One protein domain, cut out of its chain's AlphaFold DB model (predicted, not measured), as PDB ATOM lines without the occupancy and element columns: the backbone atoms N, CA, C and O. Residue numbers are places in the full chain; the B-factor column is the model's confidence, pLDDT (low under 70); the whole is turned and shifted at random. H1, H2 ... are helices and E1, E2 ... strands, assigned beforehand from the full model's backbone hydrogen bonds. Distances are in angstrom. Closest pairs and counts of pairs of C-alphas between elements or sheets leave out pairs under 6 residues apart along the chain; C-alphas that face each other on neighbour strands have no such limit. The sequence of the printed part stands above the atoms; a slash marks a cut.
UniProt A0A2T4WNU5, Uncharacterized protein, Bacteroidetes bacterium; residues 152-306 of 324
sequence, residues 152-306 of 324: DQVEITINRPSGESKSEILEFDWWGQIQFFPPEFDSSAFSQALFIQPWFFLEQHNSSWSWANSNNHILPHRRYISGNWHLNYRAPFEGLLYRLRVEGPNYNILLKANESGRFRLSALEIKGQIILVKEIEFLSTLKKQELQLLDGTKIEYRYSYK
ATOM      1  N   ASP A 152     185.283 282.085 247.519       89.62
ATOM      2  CA  ASP A 152     185.151 283.516 247.296       89.62
ATOM      3  C   ASP A 152     184.424 283.790 245.990       89.62
ATOM      4  O   ASP A 152     183.425 284.499 245.966       89.62
ATOM      5  N   GLN A 153     184.911 283.189 244.906       90.94
ATOM      6  CA  GLN A 153     184.377 283.419 243.574       90.94
ATOM      7  C   GLN A 153     184.476 282.160 242.715       90.94
ATOM      8  O   GLN A 153     185.406 281.359 242.867       90.94
ATOM      9  N   VAL A 154     183.544 282.017 241.772       89.94
ATOM     10  CA  VAL A 154     183.682 281.107 240.631       89.94
ATOM     11  C   VAL A 154     183.622 281.909 239.341       89.94
ATOM     12  O   VAL A 154     182.597 282.515 239.044       89.94
ATOM     13  N   GLU A 155     184.697 281.878 238.559       92.31
ATOM     14  CA  GLU A 155     184.666 282.329 237.166       92.31
ATOM     15  C   GLU A 155     184.138 281.184 236.295       92.31
ATOM     16  O   GLU A 155     184.673 280.072 236.329       92.31
ATOM     17  N   ILE A 156     183.090 281.453 235.520       91.88
ATOM     18  CA  ILE A 156     182.484 280.519 234.576       91.88
ATOM     19  C   ILE A 156     182.798 281.006 233.168       91.88
ATOM     20  O   ILE A 156     182.245 282.008 232.719       91.88
ATOM     21  N   THR A 157     183.635 280.266 232.449       93.00
ATOM     22  CA  THR A 157     183.962 280.544 231.050       93.00
ATOM     23  C   THR A 157     183.285 279.529 230.134       93.00
ATOM     24  O   THR A 157     183.414 278.318 230.316       93.00
ATOM     25  N   ILE A 158     182.601 280.017 229.102       92.00
ATOM     26  CA  ILE A 158     181.959 279.203 228.071       92.00
ATOM     27  C   ILE A 158     182.601 279.491 226.732       92.00
ATOM     28  O   ILE A 158     182.576 280.621 226.260       92.00
ATOM     29  N   ASN A 159     183.111 278.439 226.100       93.75
ATOM     30  CA  ASN A 159     183.679 278.497 224.763       93.75
ATOM     31  C   ASN A 159     182.802 277.683 223.812       93.75
ATOM     32  O   ASN A 159     182.701 276.458 223.941       93.75
ATOM     33  N   ARG A 160     182.166 278.358 222.856       91.94
ATOM     34  CA  ARG A 160     181.332 277.715 221.836       91.94
ATOM     35  C   ARG A 160     182.187 277.168 220.689       91.94
ATOM     36  O   ARG A 160     183.242 277.730 220.390       91.94
ATOM     37  N   PRO A 161     181.709 276.139 219.964       92.38
ATOM     38  CA  PRO A 161     182.382 275.643 218.760       92.38
ATOM     39  C   PRO A 161     182.574 276.709 217.674       92.38
ATOM     40  O   PRO A 161     183.496 276.606 216.871       92.38
ATOM     41  N   SER A 162     181.724 277.743 217.660       92.06
ATOM     42  CA  SER A 162     181.832 278.901 216.763       92.06
ATOM     43  C   SER A 162     183.056 279.788 217.033       92.06
ATOM     44  O   SER A 162     183.326 280.687 216.241       92.06
ATOM     45  N   GLY A 163     183.784 279.569 218.134       89.56
ATOM     46  CA  GLY A 163     184.911 280.398 218.573       89.56
ATOM     47  C   GLY A 163     184.516 281.554 219.497       89.56
ATOM     48  O   GLY A 163     185.390 282.240 220.019       89.56
ATOM     49  N   GLU A 164     183.220 281.759 219.736       90.12
ATOM     50  CA  GLU A 164     182.727 282.729 220.716       90.12
ATOM     51  C   GLU A 164     183.056 282.273 222.144       90.12
ATOM     52  O   GLU A 164     182.833 281.111 222.503       90.12
ATOM     53  N   SER A 165     183.554 283.202 222.960       90.88
ATOM     54  CA  SER A 165     183.863 282.976 224.369       90.88
ATOM     55  C   SER A 165     183.195 284.038 225.236       90.88
ATOM     56  O   SER A 165     183.281 285.228 224.929       90.88
ATOM     57  N   LYS A 166     182.536 283.608 226.313       90.12
ATOM     58  CA  LYS A 166     181.973 284.487 227.346       90.12
ATOM     59  C   LYS A 166     182.451 284.015 228.716       90.12
ATOM     60  O   LYS A 166     182.508 282.809 228.952       90.12
ATOM     61  N   SER A 167     182.786 284.953 229.598       91.06
ATOM     62  CA  SER A 167     183.178 284.674 230.981       91.06
ATOM     63  C   SER A 167     182.417 285.583 231.931       91.06
ATOM     64  O   SER A 167     182.173 286.740 231.600       91.06
ATOM     65  N   GLU A 168     182.055 285.055 233.090       89.19
ATOM     66  CA  GLU A 168     181.325 285.765 234.139       89.19
ATOM     67  C   GLU A 168     181.765 285.257 235.507       89.19
ATOM     68  O   GLU A 168     182.162 284.098 235.653       89.19
ATOM     69  N   ILE A 169     181.665 286.115 236.518       88.50
ATOM     70  CA  ILE A 169     182.096 285.806 237.882       88.50
ATOM     71  C   ILE A 169     180.877 285.748 238.796       88.50
ATOM     72  O   ILE A 169     180.055 286.662 238.829       88.50
ATOM     73  N   LEU A 170     180.782 284.664 239.560       85.00
ATOM     74  CA  LEU A 170     179.870 284.536 240.687       85.00
ATOM     75  C   LEU A 170     180.634 284.793 241.975       85.00
ATOM     76  O   LEU A 170     181.600 284.087 242.257       85.00
ATOM     77  N   GLU A 171     180.180 285.764 242.758       85.56
ATOM     78  CA  GLU A 171     180.763 286.099 244.056       85.56
ATOM     79  C   GLU A 171     179.956 285.477 245.191       85.56
ATOM     80  O   GLU A 171     178.721 285.477 245.171       85.56
ATOM     81  N   PHE A 172     180.669 284.955 246.184       82.31
ATOM     82  CA  PHE A 172     180.114 284.285 247.347       82.31
ATOM     83  C   PHE A 172     180.423 285.088 248.607       82.31
ATOM     84  O   PHE A 172     181.542 285.568 248.806       82.31
ATOM     85  N   ASP A 173     179.443 285.215 249.494       81.50
ATOM     86  CA  ASP A 173     179.664 285.774 250.822       81.50
ATOM     87  C   ASP A 173     180.368 284.765 251.756       81.50
ATOM     88  O   ASP A 173     180.728 283.650 251.370       81.50
ATOM     89  N   TRP A 174     180.630 285.161 253.004       80.69
ATOM     90  CA  TRP A 174     181.264 284.283 253.997       80.69
ATOM     91  C   TRP A 174     180.410 283.062 254.376       80.69
ATOM     92  O   TRP A 174     180.961 282.068 254.835       80.69
ATOM     93  N   TRP A 175     179.106 283.094 254.111       73.75
ATOM     94  CA  TRP A 175     178.138 282.027 254.364       73.75
ATOM     95  C   TRP A 175     177.952 281.133 253.129       73.75
ATOM     96  O   TRP A 175     177.067 280.277 253.097       73.75
ATOM     97  N   GLY A 176     178.773 281.331 252.093       73.62
ATOM     98  CA  GLY A 176     178.714 280.563 250.857       73.62
ATOM     99  C   GLY A 176     177.492 280.876 249.991       73.62
ATOM    100  O   GLY A 176     177.195 280.107 249.082       73.62
ATOM    101  N   GLN A 177     176.782 281.982 250.222       73.62
ATOM    102  CA  GLN A 177     175.673 282.403 249.364       73.62
ATOM    103  C   GLN A 177     176.180 283.237 248.194       73.62
ATOM    104  O   GLN A 177     177.058 284.082 248.363       73.62
ATOM    105  N   ILE A 178     175.587 283.052 247.012       74.81
ATOM    106  CA  ILE A 178     175.803 283.983 245.899       74.81
ATOM    107  C   ILE A 178     175.256 285.355 246.281       74.81
ATOM    108  O   ILE A 178     174.075 285.483 246.608       74.81
ATOM    109  N   GLN A 179     176.095 286.377 246.150       71.31
ATOM    110  CA  GLN A 179     175.712 287.760 246.416       71.31
ATOM    111  C   GLN A 179     174.888 288.364 245.273       71.31
ATOM    112  O   GLN A 179     173.945 289.118 245.512       71.31
ATOM    113  N   PHE A 180     175.222 288.025 244.025       69.00
ATOM    114  CA  PHE A 180     174.583 288.598 242.842       69.00
ATOM    115  C   PHE A 180     174.596 287.640 241.645       69.00
ATOM    116  O   PHE A 180     175.585 286.949 241.403       69.00
ATOM    117  N   PHE A 181     173.511 287.643 240.861       70.38
ATOM    118  CA  PHE A 181     173.495 287.021 239.536       70.38
ATOM    119  C   PHE A 181     173.712 288.076 238.455       70.38
ATOM    120  O   PHE A 181     172.873 288.974 238.345       70.38
ATOM    121  N   PRO A 182     174.755 287.934 237.617       68.00
ATOM    122  CA  PRO A 182     174.892 288.698 236.383       68.00
ATOM    123  C   PRO A 182     173.563 288.837 235.610       68.00
ATOM    124  O   PRO A 182     172.918 287.841 235.314       68.00
ATOM    125  N   PRO A 183     173.109 290.040 235.232       64.50
ATOM    126  CA  PRO A 183     171.844 290.206 234.508       64.50
ATOM    127  C   PRO A 183     171.893 289.612 233.089       64.50
ATOM    128  O   PRO A 183     170.856 289.356 232.486       64.50
ATOM    129  N   GLU A 184     173.089 289.349 232.561       61.97
ATOM    130  CA  GLU A 184     173.325 288.879 231.197       61.97
ATOM    131  C   GLU A 184     173.298 287.346 231.035       61.97
ATOM    132  O   GLU A 184     173.954 286.802 230.136       61.97
ATOM    133  N   PHE A 185     172.541 286.633 231.881       65.50
ATOM    134  CA  PHE A 185     172.434 285.165 231.838       65.50
ATOM    135  C   PHE A 185     171.747 284.592 230.585       65.50
ATOM    136  O   PHE A 185     171.580 283.383 230.469       65.50
ATOM    137  N   ASP A 186     171.385 285.428 229.616       62.38
ATOM    138  CA  ASP A 186     170.407 285.152 228.555       62.38
ATOM    139  C   ASP A 186     170.843 284.112 227.494       62.38
ATOM    140  O   ASP A 186     170.145 283.844 226.519       62.38
ATOM    141  N   SER A 187     172.010 283.484 227.664       68.25
ATOM    142  CA  SER A 187     172.504 282.438 226.769       68.25
ATOM    143  C   SER A 187     172.220 281.046 227.344       68.25
ATOM    144  O   SER A 187     172.652 280.726 228.449       68.25
ATOM    145  N   SER A 188     171.557 280.177 226.568       74.62
ATOM    146  CA  SER A 188     171.161 278.827 227.014       74.62
ATOM    147  C   SER A 188     172.321 278.016 227.613       74.62
ATOM    148  O   SER A 188     172.158 277.409 228.667       74.62
ATOM    149  N   ALA A 189     173.511 278.053 227.003       73.38
ATOM    150  CA  ALA A 189     174.696 277.354 227.519       73.38
ATOM    151  C   ALA A 189     175.155 277.884 228.889       73.38
ATOM    152  O   ALA A 189     175.654 277.130 229.717       73.38
ATOM    153  N   PHE A 190     174.962 279.178 229.134       77.75
ATOM    154  CA  PHE A 190     175.364 279.842 230.366       77.75
ATOM    155  C   PHE A 190     174.393 279.555 231.512       77.75
ATOM    156  O   PHE A 190     174.831 279.161 232.592       77.75
ATOM    157  N   SER A 191     173.086 279.556 231.239       77.00
ATOM    158  CA  SER A 191     172.089 279.009 232.166       77.00
ATOM    159  C   SER A 191     172.360 277.536 232.494       77.00
ATOM    160  O   SER A 191     172.290 277.134 233.652       77.00
ATOM    161  N   GLN A 192     172.731 276.724 231.498       77.88
ATOM    162  CA  GLN A 192     173.092 275.321 231.726       77.88
ATOM    163  C   GLN A 192     174.321 275.174 232.631       77.88
ATOM    164  O   GLN A 192     174.283 274.356 233.549       77.88
ATOM    165  N   ALA A 193     175.377 275.966 232.405       81.44
ATOM    166  CA  ALA A 193     176.582 275.964 233.236       81.44
ATOM    167  C   ALA A 193     176.264 276.266 234.708       81.44
ATOM    168  O   ALA A 193     176.709 275.541 235.594       81.44
ATOM    169  N   LEU A 194     175.410 277.256 234.982       76.81
ATOM    170  CA  LEU A 194     174.940 277.491 236.347       76.81
ATOM    171  C   LEU A 194     174.271 276.255 236.940       76.81
ATOM    172  O   LEU A 194     174.589 275.841 238.048       76.81
ATOM    173  N   PHE A 195     173.326 275.648 236.226       74.69
ATOM    174  CA  PHE A 195     172.536 274.579 236.822       74.69
ATOM    175  C   PHE A 195     173.371 273.342 237.153       74.69
ATOM    176  O   PHE A 195     173.139 272.715 238.190       74.69
ATOM    177  N   ILE A 196     174.349 273.010 236.308       72.94
ATOM    178  CA  ILE A 196     175.251 271.874 236.524       72.94
ATOM    179  C   ILE A 196     176.398 272.199 237.488       72.94
ATOM    180  O   ILE A 196     177.082 271.270 237.922       72.94
ATOM    181  N   GLN A 197     176.614 273.478 237.830       72.38
ATOM    182  CA  GLN A 197     177.581 273.846 238.850       72.38
ATOM    183  C   GLN A 197     177.182 273.144 240.148       72.38
ATOM    184  O   GLN A 197     176.037 273.224 240.595       72.38
ATOM    185  N   PRO A 198     178.097 272.407 240.773       61.75
ATOM    186  CA  PRO A 198     177.763 271.696 241.985       61.75
ATOM    187  C   PRO A 198     177.645 272.720 243.133       61.75
ATOM    188  O   PRO A 198     178.624 273.232 243.669       61.75
ATOM    189  N   TRP A 199     176.403 273.052 243.489       63.12
ATOM    190  CA  TRP A 199     176.013 274.058 244.486       63.12
ATOM    191  C   TRP A 199     176.237 273.613 245.936       63.12
ATOM    192  O   TRP A 199     175.388 273.792 246.803       63.12
ATOM    193  N   PHE A 200     177.362 272.970 246.230       55.78
ATOM    194  CA  PHE A 200     177.731 272.631 247.607       55.78
ATOM    195  C   PHE A 200     178.270 273.790 248.417       55.78
ATOM    196  O   PHE A 200     178.323 273.692 249.638       55.78
ATOM    197  N   PHE A 201     178.574 274.893 247.753       53.03
ATOM    198  CA  PHE A 201     178.867 276.155 248.409       53.03
ATOM    199  C   PHE A 201     177.592 276.861 248.876       53.03
ATOM    200  O   PHE A 201     177.604 277.467 249.936       53.03
ATOM    201  N   LEU A 202     176.487 276.693 248.141       53.09
ATOM    202  CA  LEU A 202     175.191 277.265 248.489       53.09
ATOM    203  C   LEU A 202     174.489 276.408 249.543       53.09
ATOM    204  O   LEU A 202     173.725 275.492 249.225       53.09
ATOM    205  N   GLU A 203     174.727 276.699 250.812       52.56
ATOM    206  CA  GLU A 203     173.865 276.178 251.866       52.56
ATOM    207  C   GLU A 203     172.547 276.953 251.870       52.56
ATOM    208  O   GLU A 203     172.453 278.036 252.429       52.56
ATOM    209  N   GLN A 204     171.497 276.421 251.243       50.75
ATOM    210  CA  GLN A 204     170.148 276.899 251.549       50.75
ATOM    211  C   GLN A 204     169.590 276.062 252.688       50.75
ATOM    212  O   GLN A 204     169.167 274.915 252.505       50.75
ATOM    213  N   HIS A 205     169.631 276.654 253.876       51.53
ATOM    214  CA  HIS A 205     169.047 276.090 255.073       51.53
ATOM    215  C   HIS A 205     167.524 276.096 254.961       51.53
ATOM    216  O   HIS A 205     166.858 277.082 255.250       51.53
ATOM    217  N   ASN A 206     166.974 274.975 254.522       47.34
ATOM    218  CA  ASN A 206     165.551 274.703 254.630       47.34
ATOM    219  C   ASN A 206     165.342 273.453 255.496       47.34
ATOM    220  O   ASN A 206     166.277 272.703 255.790       47.34
ATOM    221  N   SER A 207     164.094 273.204 255.881       44.41
ATOM    222  CA  SER A 207     163.689 272.049 256.692       44.41
ATOM    223  C   SER A 207     164.181 270.694 256.155       44.41
ATOM    224  O   SER A 207     164.411 269.771 256.935       44.41
ATOM    225  N   SER A 208     164.423 270.571 254.843       50.00
ATOM    226  CA  SER A 208     164.947 269.342 254.230       50.00
ATOM    227  C   SER A 208     166.422 269.093 254.561       50.00
ATOM    228  O   SER A 208     166.841 267.940 254.639       50.00
ATOM    229  N   TRP A 209     167.207 270.153 254.787       48.00
ATOM    230  CA  TRP A 209     168.602 270.049 255.217       48.00
ATOM    231  C   TRP A 209     168.705 269.563 256.666       48.00
ATOM    232  O   TRP A 209     169.426 268.606 256.946       48.00
ATOM    233  N   SER A 210     167.913 270.163 257.563       47.84
ATOM    234  CA  SER A 210     167.845 269.751 258.972       47.84
ATOM    235  C   SER A 210     167.410 268.292 259.111       47.84
ATOM    236  O   SER A 210     168.031 267.543 259.859       47.84
ATOM    237  N   TRP A 211     166.392 267.874 258.347       52.22
ATOM    238  CA  TRP A 211     165.909 266.492 258.335       52.22
ATOM    239  C   TRP A 211     166.958 265.502 257.807       52.22
ATOM    240  O   TRP A 211     167.108 264.414 258.354       52.22
ATOM    241  N   ALA A 212     167.717 265.848 256.765       52.28
ATOM    242  CA  ALA A 212     168.755 264.954 256.248       52.28
ATOM    243  C   ALA A 212     169.906 264.771 257.247       52.28
ATOM    244  O   ALA A 212     170.347 263.644 257.470       52.28
ATOM    245  N   ASN A 213     170.346 265.868 257.877       47.81
ATOM    246  CA  ASN A 213     171.410 265.845 258.877       47.81
ATOM    247  C   ASN A 213     170.997 265.046 260.126       47.81
ATOM    248  O   ASN A 213     171.789 264.266 260.643       47.81
ATOM    249  N   SER A 214     169.744 265.174 260.581       47.56
ATOM    250  CA  SER A 214     169.235 264.399 261.722       47.56
ATOM    251  C   SER A 214     169.051 262.906 261.425       47.56
ATOM    252  O   SER A 214     169.038 262.105 262.351       47.56
ATOM    253  N   ASN A 215     168.902 262.523 260.153       47.75
ATOM    254  CA  ASN A 215     168.651 261.140 259.733       47.75
ATOM    255  C   ASN A 215     169.876 260.460 259.089       47.75
ATOM    256  O   ASN A 215     169.724 259.438 258.423       47.75
ATOM    257  N   ASN A 216     171.089 261.003 259.267       49.78
ATOM    258  CA  ASN A 216     172.334 260.483 258.672       49.78
ATOM    259  C   ASN A 216     172.285 260.313 257.138       49.78
ATOM    260  O   ASN A 216     173.021 259.507 256.563       49.78
ATOM    261  N   HIS A 217     171.448 261.085 256.445       52.59
ATOM    262  CA  HIS A 217     171.505 261.133 254.991       52.59
ATOM    263  C   HIS A 217     172.735 261.935 254.565       52.59
ATOM    264  O   HIS A 217     172.886 263.102 254.921       52.59
ATOM    265  N   ILE A 218     173.598 261.314 253.755       53.28
ATOM    266  CA  ILE A 218     174.873 261.900 253.305       53.28
ATOM    267  C   ILE A 218     174.643 263.206 252.520       53.28
ATOM    268  O   ILE A 218     175.499 264.089 252.513       53.28
ATOM    269  N   LEU A 219     173.489 263.348 251.855       55.31
ATOM    270  CA  LEU A 219     173.177 264.480 250.986       55.31
ATOM    271  C   LEU A 219     171.692 264.894 251.106       55.31
ATOM    272  O   LEU A 219     170.818 264.102 250.755       55.31
ATOM    273  N   PRO A 220     171.374 266.124 251.562       56.25
ATOM    274  CA  PRO A 220     169.999 266.619 251.602       56.25
ATOM    275  C   PRO A 220     169.445 266.934 250.214       56.25
ATOM    276  O   PRO A 220     170.186 267.284 249.294       56.25
ATOM    277  N   HIS A 221     168.115 266.936 250.089       59.75
ATOM    278  CA  HIS A 221     167.468 267.680 249.010       59.75
ATOM    279  C   HIS A 221     167.865 269.151 249.104       59.75
ATOM    280  O   HIS A 221     167.741 269.764 250.163       59.75
ATOM    281  N   ARG A 222     168.310 269.731 247.989       57.94
ATOM    282  CA  ARG A 222     168.690 271.146 247.950       57.94
ATOM    283  C   ARG A 222     167.725 271.891 247.072       57.94
ATOM    284  O   ARG A 222     167.486 271.502 245.929       57.94
ATOM    285  N   ARG A 223     167.180 272.962 247.627       57.28
ATOM    286  CA  ARG A 223     166.407 273.932 246.876       57.28
ATOM    287  C   ARG A 223     167.222 275.204 246.846       57.28
ATOM    288  O   ARG A 223     167.656 275.624 247.905       57.28
ATOM    289  N   TYR A 224     167.449 275.753 245.663       57.66
ATOM    290  CA  TYR A 224     167.962 277.103 245.511       57.66
ATOM    291  C   TYR A 224     166.829 278.024 245.090       57.66
ATOM    292  O   TYR A 224     166.095 277.682 244.160       57.66
ATOM    293  N   ILE A 225     166.690 279.169 245.751       54.03
ATOM    294  CA  ILE A 225     165.752 280.223 245.373       54.03
ATOM    295  C   ILE A 225     166.487 281.562 245.344       54.03
ATOM    296  O   ILE A 225     166.996 282.003 246.373       54.03
ATOM    297  N   SER A 226     166.506 282.217 244.182       47.34
ATOM    298  CA  SER A 226     166.924 283.616 244.045       47.34
ATOM    299  C   SER A 226     166.254 284.262 242.839       47.34
ATOM    300  O   SER A 226     166.301 283.731 241.728       47.34
ATOM    301  N   GLY A 227     165.588 285.398 243.058       53.81
ATOM    302  CA  GLY A 227     164.756 286.035 242.037       53.81
ATOM    303  C   GLY A 227     163.703 285.067 241.483       53.81
ATOM    304  O   GLY A 227     162.894 284.528 242.236       53.81
ATOM    305  N   ASN A 228     163.740 284.836 240.168       51.06
ATOM    306  CA  ASN A 228     162.846 283.906 239.462       51.06
ATOM    307  C   ASN A 228     163.394 282.471 239.370       51.06
ATOM    308  O   ASN A 228     162.755 281.600 238.778       51.06
ATOM    309  N   TRP A 229     164.585 282.211 239.909       54.28
ATOM    310  CA  TRP A 229     165.257 280.928 239.760       54.28
ATOM    311  C   TRP A 229     164.909 279.984 240.901       54.28
ATOM    312  O   TRP A 229     165.002 280.337 242.078       54.28
ATOM    313  N   HIS A 230     164.552 278.754 240.531       57.44
ATOM    314  CA  HIS A 230     164.263 277.669 241.457       57.44
ATOM    315  C   HIS A 230     164.986 276.399 241.013       57.44
ATOM    316  O   HIS A 230     164.577 275.761 240.044       57.44
ATOM    317  N   LEU A 231     166.035 276.003 241.731       60.22
ATOM    318  CA  LEU A 231     166.769 274.768 241.439       60.22
ATOM    319  C   LEU A 231     166.413 273.716 242.469       60.22
ATOM    320  O   LEU A 231     166.413 274.008 243.658       60.22
ATOM    321  N   ASN A 232     166.104 272.502 242.017       59.91
ATOM    322  CA  ASN A 232     165.807 271.377 242.895       59.91
ATOM    323  C   ASN A 232     166.785 270.242 242.609       59.91
ATOM    324  O   ASN A 232     166.751 269.641 241.535       59.91
ATOM    325  N   TYR A 233     167.601 269.928 243.605       62.44
ATOM    326  CA  TYR A 233     168.542 268.822 243.601       62.44
ATOM    327  C   TYR A 233     167.990 267.727 244.500       62.44
ATOM    328  O   TYR A 233     167.841 267.918 245.708       62.44
ATOM    329  N   ARG A 234     167.669 266.576 243.910       61.09
ATOM    330  CA  ARG A 234     167.241 265.395 244.670       61.09
ATOM    331  C   ARG A 234     168.386 264.399 244.757       61.09
ATOM    332  O   ARG A 234     168.812 263.890 243.718       61.09
ATOM    333  N   ALA A 235     168.853 264.140 245.974       58.34
ATOM    334  CA  ALA A 235     169.687 262.986 246.269       58.34
ATOM    335  C   ALA A 235     168.781 261.736 246.277       58.34
ATOM    336  O   ALA A 235     167.749 261.746 246.952       58.34
ATOM    337  N   PRO A 236     169.077 260.681 245.503       55.22
ATOM    338  CA  PRO A 236     168.448 259.390 245.710       55.22
ATOM    339  C   PRO A 236     168.899 258.824 247.062       55.22
ATOM    340  O   PRO A 236     169.952 259.186 247.580       55.22
ATOM    341  N   PHE A 237     168.092 257.917 247.611       48.72
ATOM    342  CA  PHE A 237     168.305 257.286 248.918       48.72
ATOM    343  C   PHE A 237     169.671 256.581 249.065       48.72
ATOM    344  O   PHE A 237     170.082 256.307 250.187       48.72
ATOM    345  N   GLU A 238     170.403 256.359 247.965       47.00
ATOM    346  CA  GLU A 238     171.747 255.783 247.944       47.00
ATOM    347  C   GLU A 238     172.625 256.482 246.883       47.00
ATOM    348  O   GLU A 238     172.282 256.520 245.698       47.00
ATOM    349  N   GLY A 239     173.785 257.015 247.292       52.44
ATOM    350  CA  GLY A 239     174.878 257.400 246.386       52.44
ATOM    351  C   GLY A 239     175.158 258.900 246.207       52.44
ATOM    352  O   GLY A 239     174.502 259.776 246.759       52.44
ATOM    353  N   LEU A 240     176.190 259.189 245.405       63.72
ATOM    354  CA  LEU A 240     176.711 260.532 245.106       63.72
ATOM    355  C   LEU A 240     176.055 261.165 243.867       63.72
ATOM    356  O   LEU A 240     176.700 261.892 243.123       63.72
ATOM    357  N   LEU A 241     174.790 260.850 243.595       69.00
ATOM    358  CA  LEU A 241     174.078 261.291 242.396       69.00
ATOM    359  C   LEU A 241     173.069 262.384 242.757       69.00
ATOM    360  O   LEU A 241     172.298 262.219 243.690       69.00
ATOM    361  N   TYR A 242     173.001 263.467 241.993       71.88
ATOM    362  CA  TYR A 242     171.903 264.425 242.064       71.88
ATOM    363  C   TYR A 242     171.134 264.451 240.757       71.88
ATOM    364  O   TYR A 242     171.709 264.590 239.680       71.88
ATOM    365  N   ARG A 243     169.806 264.374 240.852       70.31
ATOM    366  CA  ARG A 243     168.937 264.655 239.708       70.31
ATOM    367  C   ARG A 243     168.597 266.131 239.696       70.31
ATOM    368  O   ARG A 243     167.987 266.630 240.645       70.31
ATOM    369  N   LEU A 244     168.973 266.794 238.613       70.44
ATOM    370  CA  LEU A 244     168.655 268.181 238.342       70.44
ATOM    371  C   LEU A 244     167.581 268.236 237.255       70.44
ATOM    372  O   LEU A 244     167.767 267.748 236.137       70.44
ATOM    373  N   ARG A 245     166.456 268.862 237.601       66.44
ATOM    374  CA  ARG A 245     165.355 269.123 236.677       66.44
ATOM    375  C   ARG A 245     165.308 270.612 236.371       66.44
ATOM    376  O   ARG A 245     164.889 271.394 237.218       66.44
ATOM    377  N   VAL A 246     165.722 270.968 235.165       67.19
ATOM    378  CA  VAL A 246     165.610 272.321 234.609       67.19
ATOM    379  C   VAL A 246     164.835 272.272 233.300       67.19
ATOM    380  O   VAL A 246     164.573 271.189 232.774       67.19
ATOM    381  N   GLU A 247     164.405 273.429 232.803       61.25
ATOM    382  CA  GLU A 247     163.742 273.507 231.503       61.25
ATOM    383  C   GLU A 247     164.685 272.987 230.404       61.25
ATOM    384  O   GLU A 247     165.824 273.437 230.284       61.25
ATOM    385  N   GLY A 248     164.230 271.990 229.637       68.25
ATOM    386  CA  GLY A 248     165.057 271.275 228.664       68.25
ATOM    387  C   GLY A 248     165.477 269.873 229.141       68.25
ATOM    388  O   GLY A 248     164.613 269.089 229.545       68.25
ATOM    389  N   PRO A 249     166.759 269.476 229.002       69.75
ATOM    390  CA  PRO A 249     167.203 268.124 229.333       69.75
ATOM    391  C   PRO A 249     167.286 267.895 230.850       69.75
ATOM    392  O   PRO A 249     167.701 268.763 231.612       69.75
ATOM    393  N   ASN A 250     166.939 266.680 231.283       75.69
ATOM    394  CA  ASN A 250     167.235 266.235 232.644       75.69
ATOM    395  C   ASN A 250     168.723 265.905 232.757       75.69
ATOM    396  O   ASN A 250     169.271 265.217 231.889       75.69
ATOM    397  N   TYR A 251     169.336 266.346 233.853       79.69
ATOM    398  CA  TYR A 251     170.733 266.075 234.151       79.69
ATOM    399  C   TYR A 251     170.854 265.167 235.369       79.69
ATOM    400  O   TYR A 251     170.205 265.373 236.399       79.69
ATOM    401  N   ASN A 252     171.744 264.196 235.248       82.75
ATOM    402  CA  ASN A 252     172.218 263.360 236.333       82.75
ATOM    403  C   ASN A 252     173.637 263.838 236.675       82.75
ATOM    404  O   ASN A 252     174.577 263.657 235.908       82.75
ATOM    405  N   ILE A 253     173.773 264.518 237.807       82.00
ATOM    406  CA  ILE A 253     175.020 265.104 238.301       82.00
ATOM    407  C   ILE A 253     175.673 264.076 239.212       82.00
ATOM    408  O   ILE A 253     175.193 263.837 240.320       82.00
ATOM    409  N   LEU A 254     176.760 263.464 238.763       81.31
ATOM    410  CA  LEU A 254     177.549 262.576 239.601       81.31
ATOM    411  C   LEU A 254     178.553 263.422 240.372       81.31
ATOM    412  O   LEU A 254     179.249 264.270 239.811       81.31
ATOM    413  N   LEU A 255     178.625 263.182 241.670       79.00
ATOM    414  CA  LEU A 255     179.569 263.808 242.568       79.00
ATOM    415  C   LEU A 255     180.646 262.812 242.987       79.00
ATOM    416  O   LEU A 255     180.466 261.596 242.960       79.00
ATOM    417  N   LYS A 256     181.778 263.351 243.418       77.62
ATOM    418  CA  LYS A 256     182.789 262.635 244.195       77.62
ATOM    419  C   LYS A 256     183.198 263.498 245.378       77.62
ATOM    420  O   LYS A 256     183.224 264.717 245.246       77.62
ATOM    421  N   ALA A 257     183.502 262.892 246.518       72.12
ATOM    422  CA  ALA A 257     184.177 263.598 247.601       72.12
ATOM    423  C   ALA A 257     185.689 263.620 247.327       72.12
ATOM    424  O   ALA A 257     186.228 262.661 246.770       72.12
ATOM    425  N   ASN A 258     186.373 264.709 247.670       68.06
ATOM    426  CA  ASN A 258     187.832 264.701 247.781       68.06
ATOM    427  C   ASN A 258     188.275 264.120 249.139       68.06
ATOM    428  O   ASN A 258     187.443 263.760 249.972       68.06
ATOM    429  N   GLU A 259     189.588 264.036 249.363       65.69
ATOM    430  CA  GLU A 259     190.162 263.550 250.630       65.69
ATOM    431  C   GLU A 259     189.701 264.371 251.844       65.69
ATOM    432  O   GLU A 259     189.564 263.834 252.940       65.69
ATOM    433  N   SER A 260     189.397 265.653 251.635       57.09
ATOM    434  CA  SER A 260     188.868 266.563 252.653       57.09
ATOM    435  C   SER A 260     187.352 266.440 252.856       57.09
ATOM    436  O   SER A 260     186.777 267.227 253.596       57.09
ATOM    437  N   GLY A 261     186.665 265.508 252.186       62.47
ATOM    438  CA  GLY A 261     185.215 265.313 252.307       62.47
ATOM    439  C   GLY A 261     184.354 266.330 251.547       62.47
ATOM    440  O   GLY A 261     183.128 266.294 251.650       62.47
ATOM    441  N   ARG A 262     184.952 267.223 250.750       67.44
ATOM    442  CA  ARG A 262     184.215 268.180 249.916       67.44
ATOM    443  C   ARG A 262     183.734 267.501 248.640       67.44
ATOM    444  O   ARG A 262     184.523 266.959 247.865       67.44
ATOM    445  N   PHE A 263     182.424 267.550 248.418       72.44
ATOM    446  CA  PHE A 263     181.822 267.058 247.185       72.44
ATOM    447  C   PHE A 263     182.153 267.970 246.010       72.44
ATOM    448  O   PHE A 263     182.238 269.177 246.174       72.44
ATOM    449  N   ARG A 264     182.314 267.385 244.826       78.06
ATOM    450  CA  ARG A 264     182.575 268.075 243.557       78.06
ATOM    451  C   ARG A 264     181.964 267.315 242.392       78.06
ATOM    452  O   ARG A 264     181.750 266.108 242.505       78.06
ATOM    453  N   LEU A 265     181.691 268.011 241.289       83.69
ATOM    454  CA  LEU A 265     181.146 267.410 240.070       83.69
ATOM    455  C   LEU A 265     182.181 266.459 239.457       83.69
ATOM    456  O   LEU A 265     183.244 266.906 239.047       83.69
ATOM    457  N   SER A 266     181.880 265.164 239.393       85.75
ATOM    458  CA  SER A 266     182.752 264.156 238.779       85.75
ATOM    459  C   SER A 266     182.369 263.871 237.330       85.75
ATOM    460  O   SER A 266     183.236 263.745 236.465       85.75
ATOM    461  N   ALA A 267     181.069 263.778 237.064       88.00
ATOM    462  CA  ALA A 267     180.535 263.534 235.738       88.00
ATOM    463  C   ALA A 267     179.123 264.105 235.604       88.00
ATOM    464  O   ALA A 267     178.400 264.291 236.583       88.00
ATOM    465  N   LEU A 268     178.730 264.344 234.362       88.88
ATOM    466  CA  LEU A 268     177.396 264.758 233.977       88.88
ATOM    467  C   LEU A 268     176.818 263.710 233.033       88.88
ATOM    468  O   LEU A 268     177.374 263.470 231.968       88.88
ATOM    469  N   GLU A 269     175.696 263.105 233.392       88.44
ATOM    470  CA  GLU A 269     174.933 262.268 232.475       88.44
ATOM    471  C   GLU A 269     173.756 263.065 231.892       88.44
ATOM    472  O   GLU A 269     172.924 263.624 232.613       88.44
ATOM    473  N   ILE A 270     173.689 263.099 230.560       87.19
ATOM    474  CA  ILE A 270     172.631 263.742 229.780       87.19
ATOM    475  C   ILE A 270     172.219 262.819 228.633       87.19
ATOM    476  O   ILE A 270     173.049 262.372 227.847       87.19
ATOM    477  N   LYS A 271     170.915 262.527 228.524       85.25
ATOM    478  CA  LYS A 271     170.355 261.632 227.487       85.25
ATOM    479  C   LYS A 271     171.069 260.264 227.412       85.25
ATOM    480  O   LYS A 271     171.269 259.730 226.324       85.25
ATOM    481  N   GLY A 272     171.473 259.714 228.562       85.38
ATOM    482  CA  GLY A 272     172.187 258.434 228.665       85.38
ATOM    483  C   GLY A 272     173.670 258.481 228.273       85.38
ATOM    484  O   GLY A 272     174.323 257.442 228.259       85.38
ATOM    485  N   GLN A 273     174.217 259.656 227.951       89.38
ATOM    486  CA  GLN A 273     175.644 259.840 227.688       89.38
ATOM    487  C   GLN A 273     176.333 260.456 228.899       89.38
ATOM    488  O   GLN A 273     175.846 261.441 229.453       89.38
ATOM    489  N   ILE A 274     177.477 259.887 229.282       91.06
ATOM    490  CA  ILE A 274     178.290 260.350 230.406       91.06
ATOM    491  C   ILE A 274     179.398 261.264 229.883       91.06
ATOM    492  O   ILE A 274     180.236 260.856 229.081       91.06
ATOM    493  N   ILE A 275     179.416 262.491 230.386       91.62
ATOM    494  CA  ILE A 275     180.454 263.493 230.172       91.62
ATOM    495  C   ILE A 275     181.307 263.539 231.436       91.62
ATOM    496  O   ILE A 275     180.816 263.861 232.517       91.62
ATOM    497  N   LEU A 276     182.591 263.219 231.309       91.56
ATOM    498  CA  LEU A 276     183.528 263.297 232.428       91.56
ATOM    499  C   LEU A 276     183.975 264.739 232.657       91.56
ATOM    500  O   LEU A 276     184.200 265.489 231.704       91.56
ATOM    501  N   VAL A 277     184.148 265.101 233.926       91.19
ATOM    502  CA  VAL A 277     184.704 266.396 234.317       91.19
ATOM    503  C   VAL A 277     186.186 266.239 234.607       91.19
ATOM    504  O   VAL A 277     186.602 265.418 235.428       91.19
ATOM    505  N   LYS A 278     186.998 267.035 233.916       93.38
ATOM    506  CA  LYS A 278     188.431 267.129 234.161       93.38
ATOM    507  C   LYS A 278     188.681 268.154 235.255       93.38
ATOM    508  O   LYS A 278     188.092 269.229 235.258       93.38
ATOM    509  N   GLU A 279     189.589 267.832 236.161       90.56
ATOM    510  CA  GLU A 279     189.870 268.654 237.332       90.56
ATOM    511  C   GLU A 279     191.340 269.034 237.384       90.56
ATOM    512  O   GLU A 279     192.211 268.270 236.967       90.56
ATOM    513  N   ILE A 280     191.600 270.223 237.913       90.38
ATOM    514  CA  ILE A 280     192.942 270.707 238.203       90.38
ATOM    515  C   ILE A 280     192.952 271.151 239.660       90.38
ATOM    516  O   ILE A 280     192.183 272.031 240.059       90.38
ATOM    517  N   GLU A 281     193.826 270.534 240.444       86.62
ATOM    518  CA  GLU A 281     194.033 270.822 241.860       86.62
ATOM    519  C   GLU A 281     195.424 271.413 242.088       86.62
ATOM    520  O   GLU A 281     196.373 271.126 241.356       86.62
ATOM    521  N   PHE A 282     195.553 272.214 243.139       83.31
ATOM    522  CA  PHE A 282     196.836 272.667 243.659       83.31
ATOM    523  C   PHE A 282     196.814 272.542 245.180       83.31
ATOM    524  O   PHE A 282     195.950 273.140 245.817       83.31
ATOM    525  N   LEU A 283     197.751 271.768 245.743       81.88
ATOM    526  CA  LEU A 283     197.804 271.448 247.179       81.88
ATOM    527  C   LEU A 283     196.456 270.926 247.717       81.88
ATOM    528  O   LEU A 283     195.961 271.406 248.728       81.88
ATOM    529  N   SER A 284     195.843 269.977 247.001       76.44
ATOM    530  CA  SER A 284     194.530 269.378 247.320       76.44
ATOM    531  C   SER A 284     193.323 270.328 247.262       76.44
ATOM    532  O   SER A 284     192.187 269.885 247.431       76.44
ATOM    533  N   THR A 285     193.537 271.603 246.932       81.88
ATOM    534  CA  THR A 285     192.469 272.567 246.669       81.88
ATOM    535  C   THR A 285     192.090 272.556 245.194       81.88
ATOM    536  O   THR A 285     192.937 272.741 244.312       81.88
ATOM    537  N   LEU A 286     190.797 272.398 244.908       85.75
ATOM    538  CA  LEU A 286     190.254 272.463 243.553       85.75
ATOM    539  C   LEU A 286     190.463 273.863 242.966       85.75
ATOM    540  O   LEU A 286     189.975 274.844 243.502       85.75
ATOM    541  N   LYS A 287     191.177 273.990 241.851       90.88
ATOM    542  CA  LYS A 287     191.362 275.289 241.182       90.88
ATOM    543  C   LYS A 287     190.504 275.428 239.950       90.88
ATOM    544  O   LYS A 287     190.085 276.539 239.633       90.88
ATOM    545  N   LYS A 288     190.226 274.319 239.267       93.19
ATOM    546  CA  LYS A 288     189.481 274.359 238.018       93.19
ATOM    547  C   LYS A 288     188.769 273.048 237.700       93.19
ATOM    548  O   LYS A 288     189.300 271.971 237.973       93.19
ATOM    549  N   GLN A 289     187.590 273.159 237.091       92.56
ATOM    550  CA  GLN A 289     186.850 272.056 236.480       92.56
ATOM    551  C   GLN A 289     186.544 272.387 235.017       92.56
ATOM    552  O   GLN A 289     186.118 273.494 234.707       92.56
ATOM    553  N   GLU A 290     186.761 271.433 234.118       94.00
ATOM    554  CA  GLU A 290     186.472 271.547 232.688       94.00
ATOM    555  C   GLU A 290     185.536 270.413 232.267       94.00
ATOM    556  O   GLU A 290     185.785 269.247 232.583       94.00
ATOM    557  N   LEU A 291     184.501 270.733 231.494       92.88
ATOM    558  CA  LEU A 291     183.707 269.735 230.781       92.88
ATOM    559  C   LEU A 291     183.368 270.202 229.366       92.88
ATOM    560  O   LEU A 291     183.364 271.396 229.066       92.88
ATOM    561  N   GLN A 292     183.057 269.246 228.498       93.00
ATOM    562  CA  GLN A 292     182.626 269.506 227.129       93.00
ATOM    563  C   GLN A 292     181.266 268.853 226.892       93.00
ATOM    564  O   GLN A 292     181.113 267.645 227.055       93.00
ATOM    565  N   LEU A 293     180.278 269.667 226.531       89.88
ATOM    566  CA  LEU A 293     178.926 269.226 226.214       89.88
ATOM    567  C   LEU A 293     178.870 268.503 224.860       89.88
ATOM    568  O   LEU A 293     179.797 268.563 224.050       89.88
ATOM    569  N   LEU A 294     177.743 267.829 224.608       88.81
ATOM    570  CA  LEU A 294     177.524 267.029 223.394       88.81
ATOM    571  C   LEU A 294     177.507 267.858 222.104       88.81
ATOM    572  O   LEU A 294     177.786 267.334 221.031       88.81
ATOM    573  N   ASP A 295     177.179 269.143 222.204       88.62
ATOM    574  CA  ASP A 295     177.215 270.097 221.094       88.62
ATOM    575  C   ASP A 295     178.629 270.655 220.832       88.62
ATOM    576  O   ASP A 295     178.818 271.457 219.922       88.62
ATOM    577  N   GLY A 296     179.627 270.233 221.616       91.38
ATOM    578  CA  GLY A 296     181.007 270.703 221.542       91.38
ATOM    579  C   GLY A 296     181.305 271.944 222.386       91.38
ATOM    580  O   GLY A 296     182.465 272.356 222.443       91.38
ATOM    581  N   THR A 297     180.310 272.523 223.062       92.06
ATOM    582  CA  THR A 297     180.505 273.660 223.969       92.06
ATOM    583  C   THR A 297     181.375 273.247 225.153       92.06
ATOM    584  O   THR A 297     181.084 272.269 225.839       92.06
ATOM    585  N   LYS A 298     182.447 273.997 225.418       94.19
ATOM    586  CA  LYS A 298     183.318 273.781 226.580       94.19
ATOM    587  C   LYS A 298     182.930 274.731 227.700       94.19
ATOM    588  O   LYS A 298     182.828 275.934 227.467       94.19
ATOM    589  N   ILE A 299     182.763 274.190 228.898       92.56
ATOM    590  CA  ILE A 299     182.476 274.940 230.117       92.56
ATOM    591  C   ILE A 299     183.653 274.759 231.070       92.56
ATOM    592  O   ILE A 299     184.087 273.637 231.335       92.56
ATOM    593  N   GLU A 300     184.157 275.873 231.578       93.56
ATOM    594  CA  GLU A 300     185.258 275.939 232.524       93.56
ATOM    595  C   GLU A 300     184.819 276.697 233.775       93.56
ATOM    596  O   GLU A 300     184.326 277.816 233.683       93.56
ATOM    597  N   TYR A 301     185.033 276.089 234.939       92.50
ATOM    598  CA  TYR A 301     184.871 276.718 236.245       92.50
ATOM    599  C   TYR A 301     186.250 276.952 236.840       92.50
ATOM    600  O   TYR A 301     187.026 275.999 236.945       92.50
ATOM    601  N   ARG A 302     186.556 278.172 237.277       93.56
ATOM    602  CA  ARG A 302     187.747 278.471 238.085       93.56
ATOM    603  C   ARG A 302     187.337 278.939 239.464       93.56
ATOM    604  O   ARG A 302     186.489 279.813 239.586       93.56
ATOM    605  N   TYR A 303     187.969 278.375 240.484       90.69
ATOM    606  CA  TYR A 303     187.604 278.594 241.879       90.69
ATOM    607  C   TYR A 303     188.645 279.466 242.577       90.69
ATOM    608  O   TYR A 303     189.836 279.133 242.624       90.69
ATOM    609  N   SER A 304     188.165 280.554 243.168       92.25
ATOM    610  CA  SER A 304     188.918 281.431 244.061       92.25
ATOM    611  C   SER A 304     188.401 281.274 245.484       92.25
ATOM    612  O   SER A 304     187.204 281.094 245.702       92.25
ATOM    613  N   TYR A 305     189.304 281.350 246.457       90.75
ATOM    614  CA  TYR A 305     189.007 281.099 247.865       90.75
ATOM    615  C   TYR A 305     189.387 282.295 248.724       90.75
ATOM    616  O   TYR A 305     190.373 282.982 248.435       90.75
ATOM    617  N   LYS A 306     188.623 282.510 249.795       91.88
ATOM    618  CA  LYS A 306     188.824 283.611 250.727       91.88
ATOM    619  C   LYS A 306     190.138 283.427 251.465       91.88
ATOM    620  O   LYS A 306     190.548 282.319 251.810       91.88
TER     621      LYS A 306
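What this domain is: This is residues 152 to 306 of the 324 residues of an uncharacterized protein of Bacteroidetes bacterium (UniProt A0A2T4WNU5). Two strongly twisted antiparallel sheets form the walls of an open trough round one short helix, H1, and join where E8 runs on into E9. The unnamed stretch of residues 172 to 187 passes along the open side, and H2 lies beyond E3, farthest from the mean of the C-alphas. The 155 printed residues include two named helices and eleven named strands, in the order E1 E2 H1 H2 E3 E4 E5 E6 E7 E8 E9 E10 E11; the sheet orders are E3 E4 E5 E6 E7 E8 and E2 E1 E11 E10 E9. The class is mostly strand, and the whole is compact, with a radius of gyration of the C-alphas of 15.2 A and spans of 49 by 38 by 36 A.

How they stand to each other: The larger sheet holds E3, residues 222 to 226, E4, 229 to 234, E5, 241 to 245, E6, 250 to 257, E7, 263 to 270, and E8, 273 to 276, a meander, each strand the antiparallel neighbour of the one before, in successive hairpins. N 224 and O 231 are 2.9 A apart in the hairpin E3 and E4, and N 254 and O 267 are 2.9 A apart in E6 and E7, within hydrogen-bond range. E4 is staggered, pairing with E3 over 229 to 233 and with E5 over 233 to 234. E7 bends by 53 degrees at residue 266. E8 runs on into E9, residues 278 to 282, at 18 degrees. E9, E10, residues 285 to 292, and E11, 298 to 305, form a second meander. E1, residues 152 to 159, is the antiparallel neighbour of E11, with N 155 and O 302 at 2.9 A, and forms a hairpin with E2, 165 to 171, with N 156 and O 168 at 2.8 A. E7 and E10 are near each other. H1, residues 188 to 196, is on both sheets: its height over the smaller is 9.2 A, over E1 and E11, slantwise at 48 degrees to E11 on the local plane. The closest C-alphas of H1 and E6, Ile 196 and Ile 253, are 7.0 A apart. H2, residues 207 to 214, is only just not on the larger sheet, with 4 pairs of C-alphas within 10 A, and is apart from H1. In H1 and H2 every O i to N i+4 pair is within hydrogen-bond range.

Where its parts are: E1 begins at C-alpha 152 (185.151, 283.516, 247.296) and measures 23.1 A; E11 measures 23.2 A and ends at C-alpha 305 (189.007, 281.099, 247.865). E6 measures 22.8 A.

The domain as a whole: The C-alphas of Ser 162 and Ser 214, the two farthest apart, are 48.9 A apart. The printed part has no cut; the link from E2 to H1 is long, at 16 residues. Mean pLDDT of the printed part is 74.2, and residues 198 to 241 are among those under 70.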